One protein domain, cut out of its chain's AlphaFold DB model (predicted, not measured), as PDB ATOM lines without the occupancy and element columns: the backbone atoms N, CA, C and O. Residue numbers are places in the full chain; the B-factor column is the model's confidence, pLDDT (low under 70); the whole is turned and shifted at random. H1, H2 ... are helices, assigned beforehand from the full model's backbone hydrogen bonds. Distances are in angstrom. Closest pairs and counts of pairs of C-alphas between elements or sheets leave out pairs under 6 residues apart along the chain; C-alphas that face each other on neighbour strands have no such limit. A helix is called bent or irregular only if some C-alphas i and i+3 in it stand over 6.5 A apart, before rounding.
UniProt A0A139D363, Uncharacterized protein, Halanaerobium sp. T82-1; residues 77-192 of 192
ATOM      1  N   VAL A  77      39.863  47.001  29.750       64.38
ATOM      2  CA  VAL A  77      39.672  48.081  28.771       64.38
ATOM      3  C   VAL A  77      38.292  47.894  28.143       64.38
ATOM      4  O   VAL A  77      37.971  46.801  27.667       64.38
ATOM      5  N   SER A  78      37.451  48.927  28.212       68.12
ATOM      6  CA  SER A  78      36.081  48.825  27.721       68.12
ATOM      7  C   SER A  78      36.070  48.678  26.200       68.12
ATOM      8  O   SER A  78      36.982  49.124  25.498       68.12
ATOM      9  N   ALA A  79      35.011  48.059  25.677       67.94
ATOM     10  CA  ALA A  79      34.811  47.987  24.234       67.94
ATOM     11  C   ALA A  79      34.708  49.388  23.601       67.94
ATOM     12  O   ALA A  79      35.189  49.556  22.487       67.94
ATOM     13  N   ASP A  80      34.190  50.389  24.322       64.88
ATOM     14  CA  ASP A  80      34.128  51.782  23.857       64.88
ATOM     15  C   ASP A  80      35.518  52.400  23.671       64.88
ATOM     16  O   ASP A  80      35.786  53.061  22.670       64.88
ATOM     17  N   THR A  81      36.443  52.150  24.605       66.50
ATOM     18  CA  THR A  81      37.828  52.631  24.492       66.50
ATOM     19  C   THR A  81      38.540  51.980  23.307       66.50
ATOM     20  O   THR A  81      39.242  52.658  22.559       66.50
ATOM     21  N   ILE A  82      38.334  50.678  23.096       72.75
ATOM     22  CA  ILE A  82      38.926  49.957  21.959       72.75
ATOM     23  C   ILE A  82      38.322  50.437  20.639       72.75
ATOM     24  O   ILE A  82      39.053  50.613  19.664       72.75
ATOM     25  N   GLU A  83      37.013  50.684  20.611       74.19
ATOM     26  CA  GLU A  83      36.306  51.242  19.458       74.19
ATOM     27  C   GLU A  83      36.864  52.614  19.084       74.19
ATOM     28  O   GLU A  83      37.248  52.827  17.934       74.19
ATOM     29  N   TYR A  84      36.980  53.523  20.054       74.38
ATOM     30  CA  TYR A  84      37.526  54.857  19.832       74.38
ATOM     31  C   TYR A  84      38.942  54.796  19.246       74.38
ATOM     32  O   TYR A  84      39.194  55.374  18.185       74.38
ATOM     33  N   ILE A  85      39.845  54.041  19.883       69.25
ATOM     34  CA  ILE A  85      41.245  53.920  19.453       69.25
ATOM     35  C   ILE A  85      41.333  53.303  18.050       69.25
ATOM     36  O   ILE A  85      42.068  53.795  17.195       69.25
ATOM     37  N   SER A  86      40.555  52.254  17.773       75.50
ATOM     38  CA  SER A  86      40.558  51.594  16.456       75.50
ATOM     39  C   SER A  86      40.077  52.523  15.338       75.50
ATOM     40  O   SER A  86      40.529  52.404  14.203       75.50
ATOM     41  N   ASN A  87      39.178  53.458  15.658       72.06
ATOM     42  CA  ASN A  87      38.578  54.378  14.694       72.06
ATOM     43  C   ASN A  87      39.389  55.654  14.458       72.06
ATOM     44  O   ASN A  87      39.316  56.226  13.369       72.06
ATOM     45  N   THR A  88      40.117  56.126  15.467       67.12
ATOM     46  CA  THR A  88      40.789  57.432  15.420       67.12
ATOM     47  C   THR A  88      42.287  57.345  15.161       67.12
ATOM     48  O   THR A  88      42.841  58.319  14.667       67.12
ATOM     49  N   CYS A  89      42.934  56.204  15.422       67.62
ATOM     50  CA  CYS A  89      44.395  56.114  15.406       67.62
ATOM     51  C   CYS A  89      44.952  55.441  14.146       67.62
ATOM     52  O   CYS A  89      44.636  54.287  13.818       67.62
ATOM     53  N   ARG A  90      45.859  56.142  13.468       74.81
ATOM     54  CA  ARG A  90      46.633  55.646  12.327       74.81
ATOM     55  C   ARG A  90      47.895  54.908  12.766       74.81
ATOM     56  O   ARG A  90      48.357  55.017  13.903       74.81
ATOM     57  N   LYS A  91      48.482  54.141  11.847       65.00
ATOM     58  CA  LYS A  91      49.838  53.605  12.016       65.00
ATOM     59  C   LYS A  91      50.825  54.768  12.144       65.00
ATOM     60  O   LYS A  91      50.775  55.707  11.360       65.00
ATOM     61  N   GLY A  92      51.712  54.688  13.134       53.44
ATOM     62  CA  GLY A  92      52.708  55.728  13.416       53.44
ATOM     63  C   GLY A  92      52.198  56.913  14.242       53.44
ATOM     64  O   GLY A  92      53.019  57.693  14.712       53.44
ATOM     65  N   GLU A  93      50.888  57.038  14.483       51.28
ATOM     66  CA  GLU A  93      50.370  58.034  15.424       51.28
ATOM     67  C   GLU A  93      50.608  57.566  16.867       51.28
ATOM     68  O   GLU A  93      50.038  56.565  17.329       51.28
ATOM     69  N   ASP A  94      51.460  58.308  17.580       51.25
ATOM     70  CA  ASP A  94      51.657  58.159  19.019       51.25
ATOM     71  C   ASP A  94      50.554  58.899  19.790       51.25
ATOM     72  O   ASP A  94      50.712  60.008  20.304       51.25
ATOM     73  N   ILE A  95      49.392  58.257  19.845       46.59
ATOM     74  CA  ILE A  95      48.289  58.636  20.739       46.59
ATOM     75  C   ILE A  95      48.502  58.148  22.180       46.59
ATOM     76  O   ILE A  95      47.651  58.377  23.041       46.59
ATOM     77  N   PHE A  96      49.620  57.471  22.448       50.38
ATOM     78  CA  PHE A  96      50.031  56.982  23.761       50.38
ATOM     79  C   PHE A  96      51.171  57.829  24.328       50.38
ATOM     80  O   PHE A  96      51.994  57.311  25.077       50.38
ATOM     81  N   THR A  97      51.175  59.121  23.970       39.34
ATOM     82  CA  THR A  97      52.231  60.105  24.216       39.34
ATOM     83  C   THR A  97      53.039  59.778  25.462       39.34
ATOM     84  O   THR A  97      52.497  59.791  26.571       39.34
ATOM     85  N   VAL A  98      54.324  59.487  25.236       38.72
ATOM     86  CA  VAL A  98      55.340  59.118  26.229       38.72
ATOM     87  C   VAL A  98      55.088  59.809  27.570       38.72
ATOM     88  O   VAL A  98      55.354  60.999  27.753       38.72
ATOM     89  N   ILE A  99      54.577  59.046  28.535       36.97
ATOM     90  CA  ILE A  99      54.568  59.476  29.927       36.97
ATOM     91  C   ILE A  99      55.992  59.264  30.427       36.97
ATOM     92  O   ILE A  99      56.480  58.137  30.443       36.97
ATOM     93  N   ASN A 100      56.668  60.350  30.799       34.31
ATOM     94  CA  ASN A 100      58.014  60.283  31.349       34.31
ATOM     95  C   ASN A 100      57.952  59.543  32.696       34.31
ATOM     96  O   ASN A 100      57.482  60.092  33.694       34.31
ATOM     97  N   ASP A 101      58.357  58.276  32.684       39.03
ATOM     98  CA  ASP A 101      58.279  57.344  33.806       39.03
ATOM     99  C   ASP A 101      59.688  56.874  34.190       39.03
ATOM    100  O   ASP A 101      60.074  55.735  33.924       39.03
ATOM    101  N   PRO A 102      60.500  57.765  34.785       38.88
ATOM    102  CA  PRO A 102      61.910  57.496  35.076       38.88
ATOM    103  C   PRO A 102      62.115  56.364  36.092       38.88
ATOM    104  O   PRO A 102      63.223  55.858  36.239       38.88
ATOM    105  N   GLU A 103      61.053  55.966  36.792       46.44
ATOM    106  CA  GLU A 103      61.049  54.895  37.785       46.44
ATOM    107  C   GLU A 103      60.485  53.567  37.228       46.44
ATOM    108  O   GLU A 103      60.377  52.595  37.977       46.44
ATOM    109  N   CYS A 104      60.131  53.499  35.935       40.94
ATOM    110  CA  CYS A 104      59.536  52.323  35.277       40.94
ATOM    111  C   CYS A 104      58.294  51.762  36.010       40.94
ATOM    112  O   CYS A 104      58.074  50.549  36.075       40.94
ATOM    113  N   VAL A 105      57.473  52.633  36.605       44.69
ATOM    114  CA  VAL A 105      56.275  52.273  37.385       44.69
ATOM    115  C   VAL A 105      55.026  52.086  36.499       44.69
ATOM    116  O   VAL A 105      53.955  51.660  36.970       44.69
ATOM    117  N   LEU A 106      55.114  52.422  35.213       37.81
ATOM    118  CA  LEU A 106      54.052  52.406  34.217       37.81
ATOM    119  C   LEU A 106      54.298  51.333  33.146       37.81
ATOM    120  O   LEU A 106      55.205  51.412  32.334       37.81
ATOM    121  N   PHE A 107      53.360  50.387  33.056       46.19
ATOM    122  CA  PHE A 107      53.130  49.547  31.868       46.19
ATOM    123  C   PHE A 107      51.990  50.126  30.997       46.19
ATOM    124  O   PHE A 107      51.135  49.389  30.503       46.19
ATOM    125  N   SER A 108      51.838  51.454  30.938       47.06
ATOM    126  CA  SER A 108      50.567  52.095  30.547       47.06
ATOM    127  C   SER A 108      50.275  52.099  29.047       47.06
ATOM    128  O   SER A 108      49.123  51.878  28.674       47.06
ATOM    129  N   GLU A 109      51.281  52.315  28.200       49.81
ATOM    130  CA  GLU A 109      51.132  52.203  26.740       49.81
ATOM    131  C   GLU A 109      50.878  50.742  26.344       49.81
ATOM    132  O   GLU A 109      49.930  50.423  25.624       49.81
ATOM    133  N   ASP A 110      51.653  49.844  26.950       57.50
ATOM    134  CA  ASP A 110      51.578  48.406  26.756       57.50
ATOM    135  C   ASP A 110      50.194  47.826  27.036       57.50
ATOM    136  O   ASP A 110      49.744  46.961  26.300       57.50
ATOM    137  N   LEU A 111      49.488  48.260  28.080       60.28
ATOM    138  CA  LEU A 111      48.192  47.665  28.421       60.28
ATOM    139  C   LEU A 111      47.089  48.023  27.419       60.28
ATOM    140  O   LEU A 111      46.326  47.141  27.019       60.28
ATOM    141  N   LEU A 112      47.004  49.288  26.999       67.94
ATOM    142  CA  LEU A 112      46.025  49.722  25.996       67.94
ATOM    143  C   LEU A 112      46.368  49.151  24.626       67.94
ATOM    144  O   LEU A 112      45.484  48.620  23.947       67.94
ATOM    145  N   HIS A 113      47.650  49.198  24.256       73.56
ATOM    146  CA  HIS A 113      48.132  48.588  23.031       73.56
ATOM    147  C   HIS A 113      47.851  47.083  23.023       73.56
ATOM    148  O   HIS A 113      47.157  46.621  22.125       73.56
ATOM    149  N   ARG A 114      48.258  46.331  24.055       74.56
ATOM    150  CA  ARG A 114      48.000  44.882  24.172       74.56
ATOM    151  C   ARG A 114      46.511  44.551  24.152       74.56
ATOM    152  O   ARG A 114      46.132  43.556  23.544       74.56
ATOM    153  N   ALA A 115      45.655  45.344  24.796       76.19
ATOM    154  CA  ALA A 115      44.212  45.102  24.776       76.19
ATOM    155  C   ALA A 115      43.622  45.296  23.370       76.19
ATOM    156  O   ALA A 115      42.892  44.428  22.886       76.19
ATOM    157  N   CYS A 116      43.971  46.393  22.694       81.44
ATOM    158  CA  CYS A 116      43.535  46.655  21.322       81.44
ATOM    159  C   CYS A 116      44.099  45.613  20.345       81.44
ATOM    160  O   CYS A 116      43.364  45.091  19.510       81.44
ATOM    161  N   GLN A 117      45.376  45.262  20.504       85.19
ATOM    162  CA  GLN A 117      46.077  44.225  19.752       85.19
ATOM    163  C   GLN A 117      45.373  42.872  19.906       85.19
ATOM    164  O   GLN A 117      45.022  42.256  18.907       85.19
ATOM    165  N   LYS A 118      45.068  42.451  21.141       84.56
ATOM    166  CA  LYS A 118      44.371  41.188  21.427       84.56
ATOM    167  C   LYS A 118      42.993  41.128  20.766       84.56
ATOM    168  O   LYS A 118      42.618  40.093  20.218       84.56
ATOM    169  N   VAL A 119      42.226  42.220  20.806       86.25
ATOM    170  CA  VAL A 119      40.928  42.279  20.111       86.25
ATOM    171  C   VAL A 119      41.116  42.219  18.601       86.25
ATOM    172  O   VAL A 119      40.402  41.467  17.941       86.25
ATOM    173  N   ASN A 120      42.085  42.954  18.060       90.75
ATOM    174  CA  ASN A 120      42.379  42.950  16.633       90.75
ATOM    175  C   ASN A 120      42.766  41.546  16.148       90.75
ATOM    176  O   ASN A 120      42.209  41.054  15.172       90.75
ATOM    177  N   GLU A 121      43.645  40.859  16.874       89.88
ATOM    178  CA  GLU A 121      44.035  39.472  16.605       89.88
ATOM    179  C   GLU A 121      42.840  38.519  16.678       89.88
ATOM    180  O   GLU A 121      42.665  37.690  15.787       89.88
ATOM    181  N   ALA A 122      41.964  38.665  17.677       88.81
ATOM    182  CA  ALA A 122      40.741  37.873  17.758       88.81
ATOM    183  C   ALA A 122      39.808  38.122  16.558       88.81
ATOM    184  O   ALA A 122      39.185  37.179  16.065       88.81
ATOM    185  N   CYS A 123      39.726  39.368  16.074       90.56
ATOM    186  CA  CYS A 123      38.961  39.720  14.876       90.56
ATOM    187  C   CYS A 123      39.530  39.055  13.623       90.56
ATOM    188  O   CYS A 123      38.747  38.517  12.843       90.56
ATOM    189  N   VAL A 124      40.857  39.029  13.467       91.38
ATOM    190  CA  VAL A 124      41.527  38.320  12.364       91.38
ATOM    191  C   VAL A 124      41.278  36.815  12.462       91.38
ATOM    192  O   VAL A 124      40.752  36.214  11.531       91.38
ATOM    193  N   GLN A 125      41.597  36.201  13.604       91.62
ATOM    194  CA  GLN A 125      41.537  34.745  13.790       91.62
ATOM    195  C   GLN A 125      40.137  34.169  13.583       91.62
ATOM    196  O   GLN A 125      39.986  33.062  13.073       91.62
ATOM    197  N   ARG A 126      39.104  34.896  14.019       91.12
ATOM    198  CA  ARG A 126      37.710  34.426  13.968       91.12
ATOM    199  C   ARG A 126      36.896  35.067  12.855       91.12
ATOM    200  O   ARG A 126      35.726  34.729  12.707       91.12
ATOM    201  N   ASN A 127      37.501  35.980  12.101       91.44
ATOM    202  CA  ASN A 127      36.910  36.672  10.964       91.44
ATOM    203  C   ASN A 127      35.492  37.217  11.253       91.44
ATOM    204  O   ASN A 127      34.532  36.985  10.513       91.44
ATOM    205  N   TYR A 128      35.343  37.914  12.389       93.69
ATOM    206  CA  TYR A 128      34.035  38.344  12.898       93.69
ATOM    207  C   TYR A 128      33.272  39.251  11.924       93.69
ATOM    208  O   TYR A 128      32.049  39.134  11.821       93.69
ATOM    209  N   ALA A 129      33.976  40.122  11.192       91.81
ATOM    210  CA  ALA A 129      33.371  40.986  10.180       91.81
ATOM    211  C   ALA A 129      32.694  40.155   9.077       91.81
ATOM    212  O   ALA A 129      31.514  40.353   8.791       91.81
ATOM    213  N   SER A 130      33.378  39.137   8.549       91.94
ATOM    214  CA  SER A 130      32.808  38.244   7.531       91.94
ATOM    215  C   SER A 130      31.612  37.443   8.050       91.94
ATOM    216  O   SER A 130      30.640  37.240   7.320       91.94
ATOM    217  N   ILE A 131      31.640  37.020   9.319       93.38
ATOM    218  CA  ILE A 131      30.501  36.335   9.952       93.38
ATOM    219  C   ILE A 131      29.274  37.256   9.999       93.38
ATOM    220  O   ILE A 131      28.167  36.814   9.679       93.38
ATOM    221  N   LEU A 132      29.449  38.523  10.389       92.69
ATOM    222  CA  LEU A 132      28.359  39.503  10.387       92.69
ATOM    223  C   LEU A 132      27.850  39.770   8.974       92.69
ATOM    224  O   LEU A 132      26.640  39.740   8.761       92.69
ATOM    225  N   ASN A 133      28.757  39.968   8.020       92.88
ATOM    226  CA  ASN A 133      28.400  40.229   6.631       92.88
ATOM    227  C   ASN A 133      27.592  39.064   6.043       92.88
ATOM    228  O   ASN A 133      26.491  39.265   5.553       92.88
ATOM    229  N   THR A 134      28.044  37.823   6.243       94.19
ATOM    230  CA  THR A 134      27.319  36.616   5.806       94.19
ATOM    231  C   THR A 134      25.901  36.556   6.376       94.19
ATOM    232  O   THR A 134      24.960  36.196   5.670       94.19
ATOM    233  N   LYS A 135      25.718  36.894   7.660       91.75
ATOM    234  CA  LYS A 135      24.382  36.939   8.277       91.75
ATOM    235  C   LYS A 135      23.520  38.046   7.678       91.75
ATOM    236  O   LYS A 135      22.333  37.826   7.449       91.75
ATOM    237  N   TYR A 136      24.111  39.210   7.430       92.06
ATOM    238  CA  TYR A 136      23.427  40.339   6.816       92.06
ATOM    239  C   TYR A 136      22.969  39.995   5.395       92.06
ATOM    240  O   TYR A 136      21.781  40.096   5.105       92.06
ATOM    241  N   THR A 137      23.866  39.474   4.555       93.75
ATOM    242  CA  THR A 137      23.561  39.036   3.187       93.75
ATOM    243  C   THR A 137      22.470  37.980   3.163       93.75
ATOM    244  O   THR A 137      21.524  38.106   2.404       93.75
ATOM    245  N   LYS A 138      22.516  36.977   4.046       94.12
ATOM    246  CA  LYS A 138      21.442  35.972   4.126       94.12
ATOM    247  C   LYS A 138      20.070  36.559   4.466       94.12
ATOM    248  O   LYS A 138      19.063  35.949   4.135       94.12
ATOM    249  N   THR A 139      20.034  37.687   5.169       92.00
ATOM    250  CA  THR A 139      18.788  38.307   5.641       92.00
ATOM    251  C   THR A 139      18.243  39.318   4.637       92.00
ATOM    252  O   THR A 139      17.036  39.396   4.447       92.00
ATOM    253  N   TYR A 140      19.127  40.089   4.004       91.19
ATOM    254  CA  TYR A 140      18.758  41.245   3.184       91.19
ATOM    255  C   TYR A 140      19.149  41.107   1.710       91.19
ATOM    256  O   TYR A 140      18.903  42.031   0.947       91.19
ATOM    257  N   ASP A 141      19.789  40.001   1.325       93.50
ATOM    258  CA  ASP A 141      20.347  39.737  -0.012       93.50
ATOM    259  C   ASP A 141      21.308  40.831  -0.519       93.50
ATOM    260  O   ASP A 141      21.518  41.041  -1.709       93.50
ATOM    261  N   ILE A 142      21.914  41.561   0.422       92.12
ATOM    262  CA  ILE A 142      22.838  42.666   0.162       92.12
ATOM    263  C   ILE A 142      24.140  42.388   0.904       92.12
ATOM    264  O   ILE A 142      24.139  42.025   2.078       92.12
ATOM    265  N   THR A 143      25.272  42.578   0.230       91.94
ATOM    266  CA  THR A 143      26.598  42.448   0.848       91.94
ATOM    267  C   THR A 143      27.074  43.796   1.367       91.94
ATOM    268  O   THR A 143      27.017  44.797   0.655       91.94
ATOM    269  N   ILE A 144      27.572  43.823   2.602       91.25
ATOM    270  CA  ILE A 144      28.254  44.989   3.162       91.25
ATOM    271  C   ILE A 144      29.648  45.060   2.536       91.25
ATOM    272  O   ILE A 144      30.418  44.103   2.621       91.25
ATOM    273  N   SER A 145      29.982  46.189   1.919       88.12
ATOM    274  CA  SER A 145      31.307  46.450   1.360       88.12
ATOM    275  C   SER A 145      31.736  47.887   1.647       88.12
ATOM    276  O   SER A 145      30.902  48.779   1.813       88.12
ATOM    277  N   PHE A 146      33.051  48.103   1.713       87.50
ATOM    278  CA  PHE A 146      33.649  49.422   1.919       87.50
ATOM    279  C   PHE A 146      34.742  49.694   0.873       87.50
ATOM    280  O   PHE A 146      35.932  49.644   1.203       87.50
ATOM    281  N   PRO A 147      34.376  49.940  -0.401       85.50
ATOM    282  CA  PRO A 147      35.346  50.163  -1.474       85.50
ATOM    283  C   PRO A 147      36.318  51.309  -1.176       85.50
ATOM    284  O   PRO A 147      37.483  51.261  -1.559       85.50
ATOM    285  N   GLU A 148      35.872  52.320  -0.429       85.06
ATOM    286  CA  GLU A 148      36.673  53.484  -0.055       85.06
ATOM    287  C   GLU A 148      37.815  53.176   0.926       85.06
ATOM    288  O   GLU A 148      38.667  54.039   1.169       85.06
ATOM    289  N   LEU A 149      37.821  51.971   1.508       79.88
ATOM    290  CA  LEU A 149      38.779  51.537   2.519       79.88
ATOM    291  C   LEU A 149      39.809  50.521   2.012       79.88
ATOM    292  O   LEU A 149      40.765  50.286   2.744       79.88
ATOM    293  N   ILE A 150      39.673  49.979   0.794       80.94
ATOM    294  CA  ILE A 150      40.525  48.888   0.272       80.94
ATOM    295  C   ILE A 150      42.023  49.208   0.420       80.94
ATOM    296  O   ILE A 150      42.753  48.417   1.003       80.94
ATOM    297  N   ASP A 151      42.453  50.415   0.043       82.94
ATOM    298  CA  ASP A 151      43.869  50.826   0.121       82.94
ATOM    299  C   ASP A 151      44.207  51.650   1.376       82.94
ATOM    300  O   ASP A 151      45.302  52.195   1.522       82.94
ATOM    301  N   LYS A 152      43.238  51.819   2.280       82.56
ATOM    302  CA  LYS A 152      43.363  52.701   3.455       82.56
ATOM    303  C   LYS A 152      43.245  51.961   4.773       82.56
ATOM    304  O   LYS A 152      43.604  52.530   5.805       82.56
ATOM    305  N   ILE A 153      42.721  50.739   4.763       82.06
ATOM    306  CA  ILE A 153      42.473  49.977   5.983       82.06
ATOM    307  C   ILE A 153      43.783  49.664   6.705       82.06
ATOM    308  O   ILE A 153      43.877  49.837   7.917       82.06
ATOM    309  N   ASP A 154      44.838  49.384   5.944       82.88
ATOM    310  CA  ASP A 154      46.171  49.143   6.479       82.88
ATOM    311  C   ASP A 154      46.826  50.386   7.078       82.88
ATOM    312  O   ASP A 154      47.830  50.256   7.768       82.88
ATOM    313  N   ASN A 155      46.266  51.583   6.892       84.38
ATOM    314  CA  ASN A 155      46.761  52.787   7.557       84.38
ATOM    315  C   ASN A 155      46.234  52.926   8.988       84.38
ATOM    316  O   ASN A 155      46.686  53.812   9.709       84.38
ATOM    317  N   TYR A 156      45.278  52.099   9.418       83.12
ATOM    318  CA  TYR A 156      44.802  52.084  10.802       83.12
ATOM    319  C   TYR A 156      45.684  51.192  11.672       83.12
ATOM    320  O   TYR A 156      46.210  50.171  11.225       83.12
ATOM    321  N   ARG A 157      45.827  51.566  12.947       82.12
ATOM    322  CA  ARG A 157      46.653  50.808  13.898       82.12
ATOM    323  C   ARG A 157      46.066  49.422  14.211       82.12
ATOM    324  O   ARG A 157      46.828  48.482  14.406       82.12
ATOM    325  N   TYR A 158      44.735  49.289  14.198       89.06
ATOM    326  CA  TYR A 158      44.003  48.037  14.457       89.06
ATOM    327  C   TYR A 158      42.943  47.781  13.365       89.06
ATOM    328  O   TYR A 158      41.751  48.026  13.581       89.06
ATOM    329  N   PRO A 159      43.363  47.338  12.167       90.12
ATOM    330  CA  PRO A 159      42.509  47.306  10.977       90.12
ATOM    331  C   PRO A 159      41.325  46.339  11.086       90.12
ATOM    332  O   PRO A 159      40.220  46.681  10.674       90.12
ATOM    333  N   ALA A 160      41.505  45.165  11.693       90.94
ATOM    334  CA  ALA A 160      40.439  44.170  11.815       90.94
ATOM    335  C   ALA A 160      39.384  44.586  12.854       90.94
ATOM    336  O   ALA A 160      38.187  44.367  12.657       90.94
ATOM    337  N   SER A 161      39.807  45.237  13.945       90.62
ATOM    338  CA  SER A 161      38.884  45.855  14.907       90.62
ATOM    339  C   SER A 161      38.059  46.969  14.254       90.62
ATOM    340  O   SER A 161      36.850  47.065  14.478       90.62
ATOM    341  N   PHE A 162      38.699  47.787  13.415       90.31
ATOM    342  CA  PHE A 162      38.042  48.842  12.647       90.31
ATOM    343  C   PHE A 162      37.035  48.281  11.627       90.31
ATOM    344  O   PHE A 162      35.901  48.759  11.537       90.31
ATOM    345  N   GLU A 163      37.401  47.227  10.899       92.00
ATOM    346  CA  GLU A 163      36.508  46.545   9.956       92.00
ATOM    347  C   GLU A 163      35.274  45.956  10.655       92.00
ATOM    348  O   GLU A 163      34.137  46.121  10.191       92.00
ATOM    349  N   LEU A 164      35.480  45.320  11.815       92.75
ATOM    350  CA  LEU A 164      34.400  44.802  12.647       92.75
ATOM    351  C   LEU A 164      33.459  45.922  13.101       92.75
ATOM    352  O   LEU A 164      32.242  45.754  13.029       92.75
ATOM    353  N   TYR A 165      34.000  47.065  13.530       90.94
ATOM    354  CA  TYR A 165      33.204  48.238  13.889       90.94
ATOM    355  C   TYR A 165      32.335  48.712  12.714       90.94
ATOM    356  O   TYR A 165      31.120  48.860  12.860       90.94
ATOM    357  N   ARG A 166      32.924  48.914  11.530       90.81
ATOM    358  CA  ARG A 166      32.204  49.415  10.346       90.81
ATOM    359  C   ARG A 166      31.088  48.465   9.917       90.81
ATOM    360  O   ARG A 166      29.955  48.903   9.707       90.81
ATOM    361  N   THR A 167      31.389  47.171   9.853       91.25
ATOM    362  CA  THR A 167      30.410  46.123   9.524       91.25
ATOM    363  C   THR A 167      29.317  46.044  10.588       91.25
ATOM    364  O   THR A 167      28.125  46.013  10.278       91.25
ATOM    365  N   GLY A 168      29.716  46.085  11.859       90.75
ATOM    366  CA  GLY A 168      28.832  46.081  13.016       90.75
ATOM    367  C   GLY A 168      27.858  47.245  13.038       90.75
ATOM    368  O   GLY A 168      26.689  47.043  13.350       90.75
ATOM    369  N   LYS A 169      28.301  48.449  12.677       90.44
ATOM    370  CA  LYS A 169      27.464  49.655  12.656       90.44
ATOM    371  C   LYS A 169      26.291  49.518  11.687       90.44
ATOM    372  O   LYS A 169      25.170  49.876  12.031       90.44
ATOM    373  N   ILE A 170      26.539  48.960  10.503       90.00
ATOM    374  CA  ILE A 170      25.483  48.673   9.524       90.00
ATOM    375  C   ILE A 170      24.588  47.543  10.038       90.00
ATOM    376  O   ILE A 170      23.368  47.681  10.044       90.00
ATOM    377  N   PHE A 171      25.191  46.464  10.540       88.38
ATOM    378  CA  PHE A 171      24.462  45.297  11.034       88.38
ATOM    379  C   PHE A 171      23.518  45.618  12.205       88.38
ATOM    380  O   PHE A 171      22.410  45.096  12.282       88.38
ATOM    381  N   THR A 172      23.967  46.450  13.144       85.50
ATOM    382  CA  THR A 172      23.239  46.766  14.383       85.50
ATOM    383  C   THR A 172      22.301  47.963  14.241       85.50
ATOM    384  O   THR A 172      21.388  48.106  15.055       85.50
ATOM    385  N   GLY A 173      22.474  48.812  13.222       81.75
ATOM    386  CA  GLY A 173      21.618  49.974  12.983       81.75
ATOM    387  C   GLY A 173      21.514  50.896  14.207       81.75
ATOM    388  O   GLY A 173      22.513  51.234  14.838       81.75
ATOM    389  N   LYS A 174      20.285  51.289  14.576       74.31
ATOM    390  CA  LYS A 174      20.019  52.176  15.729       74.31
ATOM    391  C   LYS A 174      20.314  51.538  17.092       74.31
ATOM    392  O   LYS A 174      20.416  52.246  18.084       74.31
ATOM    393  N   THR A 175      20.483  50.218  17.154       67.94
ATOM    394  CA  THR A 175      20.720  49.479  18.405       67.94
ATOM    395  C   THR A 175      22.106  49.743  19.013       67.94
ATOM    396  O   THR A 175      22.361  49.357  20.151       67.94
ATOM    397  N   ALA A 176      23.010  50.396  18.272       65.94
ATOM    398  CA  ALA A 176      24.370  50.727  18.699       65.94
ATOM    399  C   ALA A 176      24.515  52.103  19.378       65.94
ATOM    400  O   ALA A 176      25.622  52.634  19.439       65.94
ATOM    401  N   GLU A 177      23.436  52.676  19.921       61.59
ATOM    402  CA  GLU A 177      23.485  53.939  20.683       61.59
ATOM    403  C   GLU A 177      24.481  53.888  21.864       61.59
ATOM    404  O   GLU A 177      25.045  54.905  22.250       61.59
ATOM    405  N   TYR A 178      24.774  52.682  22.367       61.06
ATOM    406  CA  TYR A 178      25.710  52.411  23.466       61.06
ATOM    407  C   TYR A 178      27.075  51.840  23.026       61.06
ATOM    408  O   TYR A 178      27.728  51.172  23.823       61.06
ATOM    409  N   GLY A 179      27.477  52.029  21.764       76.75
ATOM    410  CA  GLY A 179      28.752  51.536  21.223       76.75
ATOM    411  C   GLY A 179      28.614  50.221  20.446       76.75
ATOM    412  O   GLY A 179      28.028  49.237  20.910       76.75
ATOM    413  N   VAL A 180      29.167  50.177  19.233       84.56
ATOM    414  CA  VAL A 180      29.021  49.034  18.314       84.56
ATOM    415  C   VAL A 180      29.782  47.818  18.842       84.56
ATOM    416  O   VAL A 180      29.226  46.719  18.918       84.56
ATOM    417  N   LEU A 181      31.040  47.990  19.250       83.88
ATOM    418  CA  LEU A 181      31.855  46.899  19.784       83.88
ATOM    419  C   LEU A 181      31.325  46.401  21.131       83.88
ATOM    420  O   LEU A 181      31.500  45.223  21.442       83.88
ATOM    421  N   VAL A 182      30.624  47.234  21.907       81.31
ATOM    422  CA  VAL A 182      29.953  46.804  23.145       81.31
ATOM    423  C   VAL A 182      28.850  45.804  22.822       81.31
ATOM    424  O   VAL A 182      28.812  44.714  23.404       81.31
ATOM    425  N   VAL A 183      27.983  46.141  21.864       83.75
ATOM    426  CA  VAL A 183      26.911  45.252  21.399       83.75
ATOM    427  C   VAL A 183      27.502  43.957  20.840       83.75
ATOM    428  O   VAL A 183      27.091  42.863  21.235       83.75
ATOM    429  N   LEU A 184      28.518  44.055  19.985       87.44
ATOM    430  CA  LEU A 184      29.140  42.886  19.367       87.44
ATOM    431  C   LEU A 184      29.903  42.007  20.361       87.44
ATOM    432  O   LEU A 184      29.903  40.784  20.218       87.44
ATOM    433  N   ASN A 185      30.503  42.578  21.403       84.31
ATOM    434  CA  ASN A 185      31.176  41.798  22.435       84.31
ATOM    435  C   ASN A 185      30.188  40.936  23.244       84.31
ATOM    436  O   ASN A 185      30.561  39.862  23.716       84.31
ATOM    437  N   ARG A 186      28.911  41.330  23.360       83.06
ATOM    438  CA  ARG A 186      27.876  40.470  23.969       83.06
ATOM    439  C   ARG A 186      27.620  39.208  23.140       83.06
ATOM    440  O   ARG A 186      27.343  38.154  23.711       83.06
ATOM    441  N   VAL A 187      27.765  39.307  21.817       84.62
ATOM    442  CA  VAL A 187      27.572  38.204  20.864       84.62
ATOM    443  C   VAL A 187      28.826  37.335  20.764       84.62
ATOM    444  O   VAL A 187      28.758  36.118  20.922       84.62
ATOM    445  N   PHE A 188      29.979  37.955  20.526       85.38
ATOM    446  CA  PHE A 188      31.217  37.262  20.167       85.38
ATOM    447  C   PHE A 188      32.184  37.037  21.334       85.38
ATOM    448  O   PHE A 188      33.073  36.193  21.230       85.38
ATOM    449  N   LYS A 189      32.004  37.747  22.456       81.88
ATOM    450  CA  LYS A 189      32.781  37.582  23.697       81.88
ATOM    451  C   LYS A 189      34.301  37.704  23.503       81.88
ATOM    452  O   LYS A 189      35.060  37.028  24.191       81.88
ATOM    453  N   PHE A 190      34.758  38.567  22.596       78.12
ATOM    454  CA  PHE A 190      36.185  38.753  22.291       78.12
ATOM    455  C   PHE A 190      36.978  39.500  23.383       78.12
ATOM    456  O   PHE A 190      38.203  39.531  23.320       78.12
ATOM    457  N   LEU A 191      36.305  40.046  24.405       65.62
ATOM    458  CA  LEU A 191      36.921  40.636  25.609       65.62
ATOM    459  C   LEU A 191      36.793  39.770  26.879       65.62
ATOM    460  O   LEU A 191      37.071  40.247  27.989       65.62
ATOM    461  N   ARG A 192      36.328  38.518  26.761       59.06
ATOM    462  CA  ARG A 192      36.279  37.609  27.916       59.06
ATOM    463  C   ARG A 192      37.662  37.103  28.294       59.06
ATOM    464  O   ARG A 192      38.409  36.657  27.399       59.06
TER     465      ARG A 192
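AT A GLANCE: This is residues 77 to 192 of the 192 residues of an uncharacterized protein of Halanaerobium sp. T82-1 (UniProt A0A139D363). Four helices pack round H4, the kinked hub, mostly crossed; H3 reaches one end of the length, and residues 100 to 107 stick out at the other. The 116 printed residues include five named helices, H1 to H5 in order, and no named strand, an all-helix class. The whole is compact, radius of gyration of the C-alphas 15.4 A, yet elongated, 57 by 31 by 26 A.

IN THESE COORDINATES: Find C-alpha 79 at (34.811, 47.987, 24.234); there H1, residues 79 to 88, begins. H2, residues 108 to 126, runs 27.4 A; H3, residues 128 to 140, 18.3 A. H4, residues 159 to 176, 20.0 A, is irregular, C-alphas 171 and 174 being 9.4 A apart. H5, residues 180 to 188, ends at (31.217, 37.262, 20.167).

HOW THE PARTS SIT: Look from H4 at its closest C-alphas: Phe 162 to Ser 86 of H1, 5.3 A; Ser 161 to Asn 120 of H2, 4.9 A; Leu 164 to Ala 129 of H3, 4.7 A; Lys 169 to Val 180 of H5, 5.9 A. H1 and H3 are apart. Each O i to N i+4 pair is within hydrogen-bond range in H1 and H3, but 14 of 15 in H2, 10 of 14 in H4, 4 of 5 in H5.

THE WHOLE: The printed part has no cut. Links H1 to H2 and H3 to H4 are long. pLDDT is under 70 in 36 residues, among them 91 to 112.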